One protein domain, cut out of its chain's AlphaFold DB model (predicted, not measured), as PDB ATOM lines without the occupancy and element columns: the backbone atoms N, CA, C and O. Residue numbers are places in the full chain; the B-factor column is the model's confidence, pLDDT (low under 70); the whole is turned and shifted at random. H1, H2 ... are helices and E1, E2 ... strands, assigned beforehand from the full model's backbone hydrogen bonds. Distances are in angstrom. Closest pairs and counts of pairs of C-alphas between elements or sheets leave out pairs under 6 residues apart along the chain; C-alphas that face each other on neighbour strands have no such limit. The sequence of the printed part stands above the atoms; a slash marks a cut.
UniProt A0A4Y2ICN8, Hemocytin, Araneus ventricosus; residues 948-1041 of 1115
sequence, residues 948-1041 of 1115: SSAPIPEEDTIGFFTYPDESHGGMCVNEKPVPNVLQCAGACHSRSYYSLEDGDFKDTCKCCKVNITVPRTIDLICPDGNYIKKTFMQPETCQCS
ATOM      1  N   SER A 948     -74.365  25.497  14.291       62.84
ATOM      2  CA  SER A 948     -75.066  24.207  14.191       62.84
ATOM      3  C   SER A 948     -74.140  23.038  14.546       62.84
ATOM      4  O   SER A 948     -72.920  23.175  14.481       62.84
ATOM      5  N   SER A 949     -74.696  21.876  14.899       66.69
ATOM      6  CA  SER A 949     -73.902  20.653  15.073       66.69
ATOM      7  C   SER A 949     -73.486  20.085  13.710       66.69
ATOM      8  O   SER A 949     -74.310  19.950  12.807       66.69
ATOM      9  N   ALA A 950     -72.201  19.781  13.552       65.31
ATOM     10  CA  ALA A 950     -71.603  19.187  12.363       65.31
ATOM     11  C   ALA A 950     -70.931  17.846  12.724       65.31
ATOM     12  O   ALA A 950     -70.315  17.747  13.788       65.31
ATOM     13  N   PRO A 951     -71.048  16.811  11.874       69.00
ATOM     14  CA  PRO A 951     -70.390  15.531  12.103       69.00
ATOM     15  C   PRO A 951     -68.880  15.630  11.884       69.00
ATOM     16  O   PRO A 951     -68.417  16.276  10.944       69.00
ATOM     17  N   ILE A 952     -68.128  14.972  12.760       73.12
ATOM     18  CA  ILE A 952     -66.705  14.699  12.587       73.12
ATOM     19  C   ILE A 952     -66.584  13.529  11.595       73.12
ATOM     20  O   ILE A 952     -67.317  12.543  11.752       73.12
ATOM     21  N   PRO A 953     -65.715  13.626  10.570       77.06
ATOM     22  CA  PRO A 953     -65.427  12.514   9.667       77.06
ATOM     23  C   PRO A 953     -65.044  11.256  10.451       77.06
ATOM     24  O   PRO A 953     -64.260  11.317  11.391       77.06
ATOM     25  N   GLU A 954     -65.614  10.104  10.091       75.50
ATOM     26  CA  GLU A 954     -65.475   8.884  10.902       75.50
ATOM     27  C   GLU A 954     -64.016   8.401  10.969       75.50
ATOM     28  O   GLU A 954     -63.570   7.902  11.997       75.50
ATOM     29  N   GLU A 955     -63.244   8.605   9.905       73.44
ATOM     30  CA  GLU A 955     -61.808   8.302   9.858       73.44
ATOM     31  C   GLU A 955     -60.977   9.100  10.874       73.44
ATOM     32  O   GLU A 955     -60.071   8.534  11.484       73.44
ATOM     33  N   ASP A 956     -61.371  10.339  11.176       66.88
ATOM     34  CA  ASP A 956     -60.709  11.199  12.169       66.88
ATOM     35  C   ASP A 956     -61.052  10.810  13.616       66.88
ATOM     36  O   ASP A 956     -60.525  11.379  14.572       66.88
ATOM     37  N   THR A 957     -61.954   9.842  13.797       75.06
ATOM     38  CA  THR A 957     -62.341   9.362  15.124       75.06
ATOM     39  C   THR A 957     -61.549   8.132  15.575       75.06
ATOM     40  O   THR A 957     -61.746   7.699  16.706       75.06
ATOM     41  N   ILE A 958     -60.660   7.554  14.755       75.75
ATOM     42  CA  ILE A 958     -59.790   6.433  15.167       75.75
ATOM     43  C   ILE A 958     -58.744   6.942  16.167       75.75
ATOM     44  O   ILE A 958     -58.051   7.917  15.898       75.75
ATOM     45  N   GLY A 959     -58.633   6.294  17.329       68.50
ATOM     46  CA  GLY A 959     -57.745   6.727  18.415       68.50
ATOM     47  C   GLY A 959     -58.180   8.026  19.105       68.50
ATOM     48  O   GLY A 959     -57.478   8.517  19.983       68.50
ATOM     49  N   PHE A 960     -59.335   8.578  18.727       73.69
ATOM     50  CA  PHE A 960     -59.859   9.847  19.234       73.69
ATOM     51  C   PHE A 960     -60.382   9.743  20.671       73.69
ATOM     52  O   PHE A 960     -60.352  10.715  21.422       73.69
ATOM     53  N   PHE A 961     -60.856   8.562  21.070       75.19
ATOM     54  CA  PHE A 961     -61.284   8.275  22.429       75.19
ATOM     55  C   PHE A 961     -60.258   7.392  23.118       75.19
ATOM     56  O   PHE A 961     -60.021   6.253  22.709       75.19
ATOM     57  N   THR A 962     -59.697   7.912  24.203       74.19
ATOM     58  CA  THR A 962     -58.688   7.218  24.996       74.19
ATOM     59  C   THR A 962     -59.076   7.217  26.470       74.19
ATOM     60  O   THR A 962     -59.620   8.207  26.961       74.19
ATOM     61  N   TYR A 963     -58.795   6.136  27.190       77.56
ATOM     62  CA  TYR A 963     -59.061   6.024  28.619       77.56
ATOM     63  C   TYR A 963     -57.908   5.311  29.341       77.56
ATOM     64  O   TYR A 963     -57.600   4.176  28.975       77.56
ATOM     65  N   PRO A 964     -57.300   5.927  30.367       70.62
ATOM     66  CA  PRO A 964     -56.282   5.272  31.180       70.62
ATOM     67  C   PRO A 964     -56.915   4.205  32.078       70.62
ATOM     68  O   PRO A 964     -57.741   4.523  32.934       70.62
ATOM     69  N   ASP A 965     -56.512   2.946  31.902       73.12
ATOM     70  CA  ASP A 965     -56.862   1.851  32.805       73.12
ATOM     71  C   ASP A 965     -55.605   1.062  33.187       73.12
ATOM     72  O   ASP A 965     -55.134   0.172  32.473       73.12
ATOM     73  N   GLU A 966     -55.043   1.404  34.345       72.62
ATOM     74  CA  GLU A 966     -53.806   0.789  34.832       72.62
ATOM     75  C   GLU A 966     -53.942  -0.714  35.090       72.62
ATOM     76  O   GLU A 966     -52.959  -1.449  34.994       72.62
ATOM     77  N   SER A 967     -55.157  -1.206  35.348       73.94
ATOM     78  CA  SER A 967     -55.389  -2.638  35.557       73.94
ATOM     79  C   SER A 967     -55.215  -3.475  34.284       73.94
ATOM     80  O   SER A 967     -54.965  -4.677  34.370       73.94
ATOM     81  N   HIS A 968     -55.276  -2.824  33.119       73.06
ATOM     82  CA  HIS A 968     -55.137  -3.419  31.790       73.06
ATOM     83  C   HIS A 968     -53.864  -2.955  31.057       73.06
ATOM     84  O   HIS A 968     -53.751  -3.071  29.835       73.06
ATOM     85  N   GLY A 969     -52.876  -2.453  31.807       58.19
ATOM     86  CA  GLY A 969     -51.541  -2.159  31.286       58.19
ATOM     87  C   GLY A 969     -51.396  -0.813  30.572       58.19
ATOM     88  O   GLY A 969     -50.405  -0.630  29.869       58.19
ATOM     89  N   GLY A 970     -52.339   0.127  30.741       71.81
ATOM     90  CA  GLY A 970     -52.152   1.523  30.327       71.81
ATOM     91  C   GLY A 970     -53.341   2.151  29.594       71.81
ATOM     92  O   GLY A 970     -54.498   1.971  29.963       71.81
ATOM     93  N   MET A 971     -53.048   2.963  28.576       72.06
ATOM     94  CA  MET A 971     -54.045   3.755  27.847       72.06
ATOM     95  C   MET A 971     -54.819   2.904  26.839       72.06
ATOM     96  O   MET A 971     -54.262   2.437  25.849       72.06
ATOM     97  N   CYS A 972     -56.121   2.747  27.064       81.19
ATOM     98  CA  CYS A 972     -57.025   2.059  26.153       81.19
ATOM     99  C   CYS A 972     -57.568   3.027  25.102       81.19
ATOM    100  O   CYS A 972     -57.984   4.131  25.449       81.19
ATOM    101  N   VAL A 973     -57.618   2.630  23.833       82.62
ATOM    102  CA  VAL A 973     -57.972   3.507  22.701       82.62
ATOM    103  C   VAL A 973     -59.017   2.858  21.795       82.62
ATOM    104  O   VAL A 973     -59.145   1.638  21.765       82.62
ATOM    105  N   ASN A 974     -59.804   3.627  21.040       85.81
ATOM    106  CA  ASN A 974     -60.702   3.036  20.044       85.81
ATOM    107  C   ASN A 974     -59.954   2.773  18.720       85.81
ATOM    108  O   ASN A 974     -59.576   3.693  18.005       85.81
ATOM    109  N   GLU A 975     -59.777   1.508  18.345       78.69
ATOM    110  CA  GLU A 975     -59.077   1.137  17.100       78.69
ATOM    111  C   GLU A 975     -59.918   1.297  15.825       78.69
ATOM    112  O   GLU A 975     -59.391   1.262  14.715       78.69
ATOM    113  N   LYS A 976     -61.240   1.441  15.960       81.25
ATOM    114  CA  LYS A 976     -62.160   1.574  14.822       81.25
ATOM    115  C   LYS A 976     -62.790   2.966  14.782       81.25
ATOM    116  O   LYS A 976     -63.047   3.522  15.856       81.25
ATOM    117  N   PRO A 977     -63.109   3.483  13.576       81.62
ATOM    118  CA  PRO A 977     -63.929   4.677  13.405       81.62
ATOM    119  C   PRO A 977     -65.193   4.605  14.261       81.62
ATOM    120  O   PRO A 977     -65.932   3.618  14.210       81.62
ATOM    121  N   VAL A 978     -65.452   5.647  15.044       79.88
ATOM    122  CA  VAL A 978     -66.710   5.855  15.755       79.88
ATOM    123  C   VAL A 978     -67.616   6.702  14.853       79.88
ATOM    124  O   VAL A 978     -67.392   7.899  14.690       79.88
ATOM    125  N   PRO A 979     -68.668   6.114  14.263       77.19
ATOM    126  CA  PRO A 979     -69.502   6.818  13.296       77.19
ATOM    127  C   PRO A 979     -70.333   7.915  13.965       77.19
ATOM    128  O   PRO A 979     -70.714   7.762  15.120       77.19
ATOM    129  N   ASN A 980     -70.727   8.976  13.263       74.62
ATOM    130  CA  ASN A 980     -71.647  10.016  13.768       74.62
ATOM    131  C   ASN A 980     -71.210  10.745  15.059       74.62
ATOM    132  O   ASN A 980     -72.069  11.082  15.879       74.62
ATOM    133  N   VAL A 981     -69.913  10.955  15.298       77.38
ATOM    134  CA  VAL A 981     -69.467  11.854  16.382       77.38
ATOM    135  C   VAL A 981     -69.769  13.291  15.959       77.38
ATOM    136  O   VAL A 981     -69.450  13.684  14.844       77.38
ATOM    137  N   LEU A 982     -70.444  14.065  16.808       76.62
ATOM    138  CA  LEU A 982     -70.915  15.415  16.480       76.62
ATOM    139  C   LEU A 982     -70.142  16.469  17.279       76.62
ATOM    140  O   LEU A 982     -69.835  16.256  18.449       76.62
ATOM    141  N   GLN A 983     -69.896  17.623  16.663       72.19
ATOM    142  CA  GLN A 983     -69.310  18.806  17.298       72.19
ATOM    143  C   GLN A 983     -70.093  20.071  16.926       72.19
ATOM    144  O   GLN A 983     -70.751  20.116  15.890       72.19
ATOM    145  N   CYS A 984     -70.020  21.124  17.736       68.75
ATOM    146  CA  CYS A 984     -70.636  22.414  17.425       68.75
ATOM    147  C   CYS A 984     -69.722  23.293  16.556       68.75
ATOM    148  O   CYS A 984     -68.572  23.533  16.922       68.75
ATOM    149  N   ALA A 985     -70.242  23.801  15.428       61.53
ATOM    150  CA  ALA A 985     -69.514  24.646  14.475       61.53
ATOM    151  C   ALA A 985     -70.387  25.802  13.926       61.53
ATOM    152  O   ALA A 985     -71.586  25.640  13.698       61.53
ATOM    153  N   GLY A 986     -69.810  26.991  13.695       57.94
ATOM    154  CA  GLY A 986     -70.535  28.164  13.173       57.94
ATOM    155  C   GLY A 986     -69.670  29.215  12.480       57.94
ATOM    156  O   GLY A 986     -68.483  29.007  12.265       57.94
ATOM    157  N   ALA A 987     -70.274  30.362  12.137       51.41
ATOM    158  CA  ALA A 987     -69.652  31.425  11.326       51.41
ATOM    159  C   ALA A 987     -68.533  32.242  12.023       51.41
ATOM    160  O   ALA A 987     -67.914  33.102  11.404       51.41
ATOM    161  N   CYS A 988     -68.257  31.982  13.301       50.31
ATOM    162  CA  CYS A 988     -67.100  32.493  14.042       50.31
ATOM    163  C   CYS A 988     -66.148  31.328  14.382       50.31
ATOM    164  O   CYS A 988     -66.591  30.187  14.419       50.31
ATOM    165  N   HIS A 989     -64.864  31.594  14.677       48.59
ATOM    166  CA  HIS A 989     -63.816  30.590  15.012       48.59
ATOM    167  C   HIS A 989     -64.069  29.776  16.315       48.59
ATOM    168  O   HIS A 989     -63.149  29.267  16.949       48.59
ATOM    169  N   SER A 990     -65.319  29.666  16.762       51.50
ATOM    170  CA  SER A 990     -65.735  28.925  17.950       51.50
ATOM    171  C   SER A 990     -66.015  27.464  17.592       51.50
ATOM    172  O   SER A 990     -66.893  27.198  16.773       51.50
ATOM    173  N   ARG A 991     -65.302  26.529  18.226       52.81
ATOM    174  CA  ARG A 991     -65.526  25.081  18.116       52.81
ATOM    175  C   ARG A 991     -65.575  24.435  19.500       52.81
ATOM    176  O   ARG A 991     -64.934  24.932  20.426       52.81
ATOM    177  N   SER A 992     -66.318  23.340  19.623       56.81
ATOM    178  CA  SER A 992     -66.297  22.454  20.793       56.81
ATOM    179  C   SER A 992     -65.387  21.259  20.505       56.81
ATOM    180  O   SER A 992     -65.554  20.632  19.459       56.81
ATOM    181  N   TYR A 993     -64.467  20.913  21.401       57.97
ATOM    182  CA  TYR A 993     -63.588  19.743  21.278       57.97
ATOM    183  C   TYR A 993     -63.664  18.883  22.544       57.97
ATOM    184  O   TYR A 993     -63.920  19.401  23.624       57.97
ATOM    185  N   TYR A 994     -63.475  17.571  22.428       56.00
ATOM    186  CA  TYR A 994     -63.501  16.676  23.586       56.00
ATOM    187  C   TYR A 994     -62.178  16.764  24.356       56.00
ATOM    188  O   TYR A 994     -61.115  16.589  23.762       56.00
ATOM    189  N   SER A 995     -62.233  17.069  25.653       48.91
ATOM    190  CA  SER A 995     -61.057  17.135  26.521       48.91
ATOM    191  C   SER A 995     -60.819  15.788  27.187       48.91
ATOM    192  O   SER A 995     -61.657  15.309  27.953       48.91
ATOM    193  N   LEU A 996     -59.664  15.187  26.905       44.75
ATOM    194  CA  LEU A 996     -59.273  13.885  27.451       44.75
ATOM    195  C   LEU A 996     -58.997  13.936  28.961       44.75
ATOM    196  O   LEU A 996     -59.220  12.948  29.650       44.75
ATOM    197  N   GLU A 997     -58.568  15.092  29.469       45.25
ATOM    198  CA  GLU A 997     -58.236  15.303  30.882       45.25
ATOM    199  C   GLU A 997     -59.489  15.393  31.772       45.25
ATOM    200  O   GLU A 997     -59.473  14.967  32.923       45.25
ATOM    201  N   ASP A 998     -60.608  15.883  31.225       50.44
ATOM    202  CA  ASP A 998     -61.845  16.130  31.983       50.44
ATOM    203  C   ASP A 998     -62.997  15.185  31.618       50.44
ATOM    204  O   ASP A 998     -64.018  15.163  32.305       50.44
ATOM    205  N   GLY A 999     -62.869  14.430  30.522       51.22
ATOM    206  CA  GLY A 999     -63.912  13.528  30.028       51.22
ATOM    207  C   GLY A 999     -65.175  14.234  29.511       51.22
ATOM    208  O   GLY A 999     -66.249  13.629  29.514       51.22
ATOM    209  N   ASP A1000     -65.066  15.498  29.082       54.19
ATOM    210  CA  ASP A1000     -66.193  16.318  28.613       54.19
ATOM    211  C   ASP A1000     -65.815  17.205  27.408       54.19
ATOM    212  O   ASP A1000     -64.638  17.475  27.146       54.19
ATOM    213  N   PHE A1001     -66.811  17.672  26.650       60.88
ATOM    214  CA  PHE A1001     -66.602  18.599  25.533       60.88
ATOM    215  C   PHE A1001     -66.366  20.027  26.044       60.88
ATOM    216  O   PHE A1001     -67.233  20.643  26.661       60.88
ATOM    217  N   LYS A1002     -65.192  20.583  25.735       57.19
ATOM    218  CA  LYS A1002     -64.792  21.956  26.048       57.19
ATOM    219  C   LYS A1002     -64.944  22.867  24.832       57.19
ATOM    220  O   LYS A1002     -64.532  22.546  23.718       57.19
ATOM    221  N   ASP A1003     -65.512  24.047  25.053       59.66
ATOM    222  CA  ASP A1003     -65.662  25.069  24.017       59.66
ATOM    223  C   ASP A1003     -64.440  25.991  24.002       59.66
ATOM    224  O   ASP A1003     -64.085  26.588  25.018       59.66
ATOM    225  N   THR A1004     -63.821  26.192  22.838       53.31
ATOM    226  CA  THR A1004     -62.674  27.108  22.710       53.31
ATOM    227  C   THR A1004     -63.103  28.584  22.669       53.31
ATOM    228  O   THR A1004     -62.260  29.476  22.715       53.31
ATOM    229  N   CYS A1005     -64.409  28.892  22.582       56.19
ATOM    230  CA  CYS A1005     -64.904  30.274  22.568       56.19
ATOM    231  C   CYS A1005     -66.376  30.408  23.030       56.19
ATOM    232  O   CYS A1005     -67.192  29.515  22.824       56.19
ATOM    233  N   LYS A1006     -66.752  31.554  23.625       55.16
ATOM    234  CA  LYS A1006     -68.043  31.770  24.328       55.16
ATOM    235  C   LYS A1006     -69.296  31.848  23.431       55.16
ATOM    236  O   LYS A1006     -70.395  31.896  23.979       55.16
ATOM    237  N   CYS A1007     -69.151  31.875  22.105       61.22
ATOM    238  CA  CYS A1007     -70.241  32.197  21.183       61.22
ATOM    239  C   CYS A1007     -71.064  31.015  20.659       61.22
ATOM    240  O   CYS A1007     -72.271  31.170  20.494       61.22
ATOM    241  N   CYS A1008     -70.442  29.878  20.356       65.69
ATOM    242  CA  CYS A1008     -71.117  28.671  19.872       65.69
ATOM    243  C   CYS A1008     -70.827  27.575  20.886       65.69
ATOM    244  O   CYS A1008     -69.685  27.136  20.986       65.69
ATOM    245  N   LYS A1009     -71.837  27.223  21.683       65.31
ATOM    246  CA  LYS A1009     -71.699  26.291  22.804       65.31
ATOM    247  C   LYS A1009     -72.580  25.075  22.620       65.31
ATOM    248  O   LYS A1009     -73.669  25.179  22.045       65.31
ATOM    249  N   VAL A1010     -72.133  23.947  23.160       67.62
ATOM    250  CA  VAL A1010     -72.963  22.746  23.271       67.62
ATOM    251  C   VAL A1010     -74.142  23.050  24.198       67.62
ATOM    252  O   VAL A1010     -73.960  23.522  25.316       67.62
ATOM    253  N   ASN A1011     -75.364  22.835  23.712       73.75
ATOM    254  CA  ASN A1011     -76.586  23.127  24.462       73.75
ATOM    255  C   ASN A1011     -77.180  21.862  25.091       73.75
ATOM    256  O   ASN A1011     -77.556  21.858  26.258       73.75
ATOM    257  N   ILE A1012     -77.265  20.784  24.310       73.31
ATOM    258  CA  ILE A1012     -77.798  19.491  24.753       73.31
ATOM    259  C   ILE A1012     -76.794  18.413  24.362       73.31
ATOM    260  O   ILE A1012     -76.321  18.418  23.224       73.31
ATOM    261  N   THR A1013     -76.489  17.504  25.287       76.88
ATOM    262  CA  THR A1013     -75.647  16.323  25.064       76.88
ATOM    263  C   THR A1013     -76.429  15.033  25.299       76.88
ATOM    264  O   THR A1013     -77.371  14.990  26.092       76.88
ATOM    265  N   VAL A1014     -76.017  13.962  24.624       79.81
ATOM    266  CA  VAL A1014     -76.576  12.613  24.748       79.81
ATOM    267  C   VAL A1014     -75.473  11.604  25.090       79.81
ATOM    268  O   VAL A1014     -74.411  11.630  24.466       79.81
ATOM    269  N   PRO A1015     -75.678  10.705  26.069       78.94
ATOM    270  CA  PRO A1015     -74.681   9.705  26.436       78.94
ATOM    271  C   PRO A1015     -74.534   8.650  25.337       78.94
ATOM    272  O   PRO A1015     -75.522   8.087  24.860       78.94
ATOM    273  N   ARG A1016     -73.294   8.333  24.975       83.62
ATOM    274  CA  ARG A1016     -72.950   7.351  23.952       83.62
ATOM    275  C   ARG A1016     -71.812   6.453  24.414       83.62
ATOM    276  O   ARG A1016     -70.790   6.937  24.882       83.62
ATOM    277  N   THR A1017     -71.991   5.143  24.276       83.62
ATOM    278  CA  THR A1017     -71.004   4.139  24.702       83.62
ATOM    279  C   THR A1017     -70.190   3.625  23.523       83.62
ATOM    280  O   THR A1017     -70.749   3.324  22.467       83.62
ATOM    281  N   ILE A1018     -68.882   3.498  23.726       83.81
ATOM    282  CA  ILE A1018     -67.908   2.973  22.768       83.81
ATOM    283  C   ILE A1018     -67.011   1.927  23.423       83.81
ATOM    284  O   ILE A1018     -66.824   1.923  24.642       83.81
ATOM    285  N   ASP A1019     -66.467   1.052  22.585       84.25
ATOM    286  CA  ASP A1019     -65.543   0.001  22.988       84.25
ATOM    287  C   ASP A1019     -64.105   0.483  22.727       84.25
ATOM    288  O   ASP A1019     -63.781   0.899  21.613       84.25
ATOM    289  N   LEU A1020     -63.265   0.446  23.761       84.50
ATOM    290  CA  LEU A1020     -61.841   0.780  23.721       84.50
ATOM    291  C   LEU A1020     -61.037  -0.504  23.919       84.50
ATOM    292  O   LEU A1020     -61.419  -1.333  24.743       84.50
ATOM    293  N   ILE A1021     -59.944  -0.672  23.184       86.12
ATOM    294  CA  ILE A1021     -59.001  -1.773  23.380       86.12
ATOM    295  C   ILE A1021     -57.829  -1.287  24.228       86.12
ATOM    296  O   ILE A1021     -57.307  -0.195  24.007       86.12
ATOM    297  N   CYS A1022     -57.452  -2.076  25.221       84.25
ATOM    298  CA  CYS A1022     -56.345  -1.792  26.119       84.25
ATOM    299  C   CYS A1022     -55.051  -2.478  25.647       84.25
ATOM    300  O   CYS A1022     -55.114  -3.408  24.835       84.25
ATOM    301  N   PRO A1023     -53.877  -2.060  26.155       79.69
ATOM    302  CA  PRO A1023     -52.583  -2.632  25.768       79.69
ATOM    303  C   PRO A1023     -52.462  -4.149  25.980       79.69
ATOM    304  O   PRO A1023     -51.741  -4.823  25.249       79.69
ATOM    305  N   ASP A1024     -53.194  -4.707  26.944       83.19
ATOM    306  CA  ASP A1024     -53.267  -6.149  27.201       83.19
ATOM    307  C   ASP A1024     -54.199  -6.922  26.235       83.19
ATOM    308  O   ASP A1024     -54.361  -8.140  26.358       83.19
ATOM    309  N   GLY A1025     -54.811  -6.230  25.269       80.12
ATOM    310  CA  GLY A1025     -55.735  -6.779  24.277       80.12
ATOM    311  C   GLY A1025     -57.175  -6.954  24.770       80.12
ATOM    312  O   GLY A1025     -58.022  -7.428  24.004       80.12
ATOM    313  N   ASN A1026     -57.487  -6.585  26.018       84.00
ATOM    314  CA  ASN A1026     -58.856  -6.604  26.529       84.00
ATOM    315  C   ASN A1026     -59.652  -5.382  26.057       84.00
ATOM    316  O   ASN A1026     -59.113  -4.298  25.848       84.00
ATOM    317  N   TYR A1027     -60.965  -5.561  25.904       84.19
ATOM    318  CA  TYR A1027     -61.875  -4.489  25.505       84.19
ATOM    319  C   TYR A1027     -62.670  -3.976  26.702       84.19
ATOM    320  O   TYR A1027     -63.362  -4.748  27.372       84.19
ATOM    321  N   ILE A1028     -62.651  -2.663  26.911       82.38
ATOM    322  CA  ILE A1028     -63.443  -1.975  27.931       82.38
ATOM    323  C   ILE A1028     -64.483  -1.064  27.277       82.38
ATOM    324  O   ILE A1028     -64.249  -0.472  26.228       82.38
ATOM    325  N   LYS A1029     -65.659  -0.940  27.898       83.69
ATOM    326  CA  LYS A1029     -66.737  -0.071  27.400       83.69
ATOM    327  C   LYS A1029     -66.771   1.229  28.187       83.69
ATOM    328  O   LYS A1029     -66.883   1.193  29.414       83.69
ATOM    329  N   LYS A1030     -66.732   2.372  27.503       79.94
ATOM    330  CA  LYS A1030     -66.821   3.702  28.126       79.94
ATOM    331  C   LYS A1030     -67.903   4.549  27.479       79.94
ATOM    332  O   LYS A1030     -68.105   4.502  26.270       79.94
ATOM    333  N   THR A1031     -68.618   5.301  28.309       79.25
ATOM    334  CA  THR A1031     -69.715   6.178  27.890       79.25
ATOM    335  C   THR A1031     -69.260   7.626  27.966       79.25
ATOM    336  O   THR A1031     -68.822   8.056  29.028       79.25
ATOM    337  N   PHE A1032     -69.389   8.366  26.868       74.50
ATOM    338  CA  PHE A1032     -69.101   9.798  26.781       74.50
ATOM    339  C   PHE A1032     -70.363  10.585  26.417       74.50
ATOM    340  O   PHE A1032     -71.317  10.031  25.869       74.50
ATOM    341  N   MET A1033     -70.386  11.882  26.715       75.25
ATOM    342  CA  MET A1033     -71.526  12.756  26.424       75.25
ATOM    343  C   MET A1033     -71.316  13.450  25.074       75.25
ATOM    344  O   MET A1033     -70.480  14.336  24.949       75.25
ATOM    345  N   GLN A1034     -72.054  13.043  24.042       78.38
ATOM    346  CA  GLN A1034     -71.933  13.591  22.692       78.38
ATOM    347  C   GLN A1034     -72.854  14.812  22.491       78.38
ATOM    348  O   GLN A1034     -74.030  14.727  22.840       78.38
ATOM    349  N   PRO A1035     -72.394  15.915  21.876       70.00
ATOM    350  CA  PRO A1035     -73.238  17.053  21.505       70.00
ATOM    351  C   PRO A1035     -74.394  16.659  20.571       70.00
ATOM    352  O   PRO A1035     -74.177  16.036  19.535       70.00
ATOM    353  N   GLU A1036     -75.623  17.056  20.900       75.50
ATOM    354  CA  GLU A1036     -76.818  16.860  20.064       75.50
ATOM    355  C   GLU A1036     -77.247  18.175  19.392       75.50
ATOM    356  O   GLU A1036     -77.463  18.225  18.180       75.50
ATOM    357  N   THR A1037     -77.308  19.272  20.159       70.44
ATOM    358  CA  THR A1037     -77.655  20.608  19.641       70.44
ATOM    359  C   THR A1037     -76.708  21.690  20.157       70.44
ATOM    360  O   THR A1037     -76.143  21.574  21.245       70.44
ATOM    361  N   CYS A1038     -76.562  22.765  19.376       70.56
ATOM    362  CA  CYS A1038     -75.649  23.876  19.648       70.56
ATOM    363  C   CYS A1038     -76.422  25.190  19.787       70.56
ATOM    364  O   CYS A1038     -77.395  25.417  19.068       70.56
ATOM    365  N   GLN A1039     -75.988  26.068  20.690       67.19
ATOM    366  CA  GLN A1039     -76.580  27.387  20.908       67.19
ATOM    367  C   GLN A1039     -75.599  28.495  20.518       67.19
ATOM    368  O   GLN A1039     -74.439  28.496  20.932       67.19
ATOM    369  N   CYS A1040     -76.089  29.472  19.749       65.75
ATOM    370  CA  CYS A1040     -75.319  30.635  19.308       65.75
ATOM    371  C   CYS A1040     -75.639  31.862  20.168       65.75
ATOM    372  O   CYS A1040     -76.802  32.155  20.447       65.75
ATOM    373  N   SER A1041     -74.621  32.637  20.521       56.78
ATOM    374  CA  SER A1041     -74.748  33.945  21.160       56.78
ATOM    375  C   SER A1041     -73.983  35.008  20.366       56.78
ATOM    376  O   SER A1041     -73.070  34.693  19.605       56.78
TER     377      SER A1041
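Overview. This is residues 948 to 1041 of the 1115 residues of the protein "Hemocytin" of Araneus ventricosus (UniProt A0A4Y2ICN8). A long two-stranded hairpin, E7 and E8, makes the long axis, and three short strand pairs pack on it: E1 with E4 and E5 with E6 towards the end where E7 begins, and the hairpin E2 and E3 at the other end. The short helix H1 lies on the link between E1 and E2. The printed part has 94 residues, with one named helix and eight named strands in the order E1, H1, E2, E3, E4, E5, E6, E7, E8, in four antiparallel two-stranded sheets; the class is mostly strand. The whole is compact, with a radius of gyration of the C-alphas of 14.2 A, and spans 46 by 23 by 20 A, only just a rod.

Along the chain. Find C-alpha 948 at (-75.066, 24.207, 14.191), where E1 begins; it runs to residue 951. H1 follows at residues 954 to 957, then E2 at 962 to 965 and E3 at 970 to 973. Next come E4, residues 982 to 986 and 13.2 A long, E5, residues 992 to 995, and E6, residues 1000 to 1003. Look then for C-alpha 1008 at (-71.117, 28.671, 19.872), where E7 begins; it runs to 1021 over 33.0 A and bends by 83 degrees at residue 1012. E8, residues 1027 to 1040, is 38.1 A long and ends at C-alpha 1040, (-75.319, 30.635, 19.308).

Arrangement. Start with the hairpin E7 and E8, antiparallel at 166 degrees, where N 1014 and O 1034 are 2.8 A apart, within hydrogen-bond range. E1 and E4 are antiparallel at 135 degrees, with N 950 and O 983 within hydrogen-bond range at 2.8 A. The closest C-alphas of E4 and E8 are those of Cys 984 and Cys 1038, 5.7 A apart. Those of E4 and E5 are Cys 984 and Ser 992, at 5.5 A. In the hairpin E5 and E6, antiparallel at 139 degrees, N 993 and O 1002 are 2.8 A apart, within hydrogen-bond range. Asp 1000 and Met 1033 hold the closest C-alphas of E6 and E8, 6.8 A apart. In the hairpin E2 and E3, antiparallel at 149 degrees, N 963 and O 972 are within hydrogen-bond range at 2.8 A. The closest C-alphas of E3 and E7 are those of Val 973 and Leu 1020, at 4.8 A. H1 is too short for any O i to N i+4 pair; its one O i to N i+3 pair is within range. H1 is apart from E7 and from E8.

Size, cuts and confidence. The C-alphas farthest apart, those of Asp 1024 and Ser 1041, are 45.9 A from each other. The printed part has no cut, and no link is long; the link from E3 to E4, with 8 residues, is short, and the others are tight. The mean pLDDT of the printed part is 70.1, with 37 residues under 70, among them residues 984 to 1010.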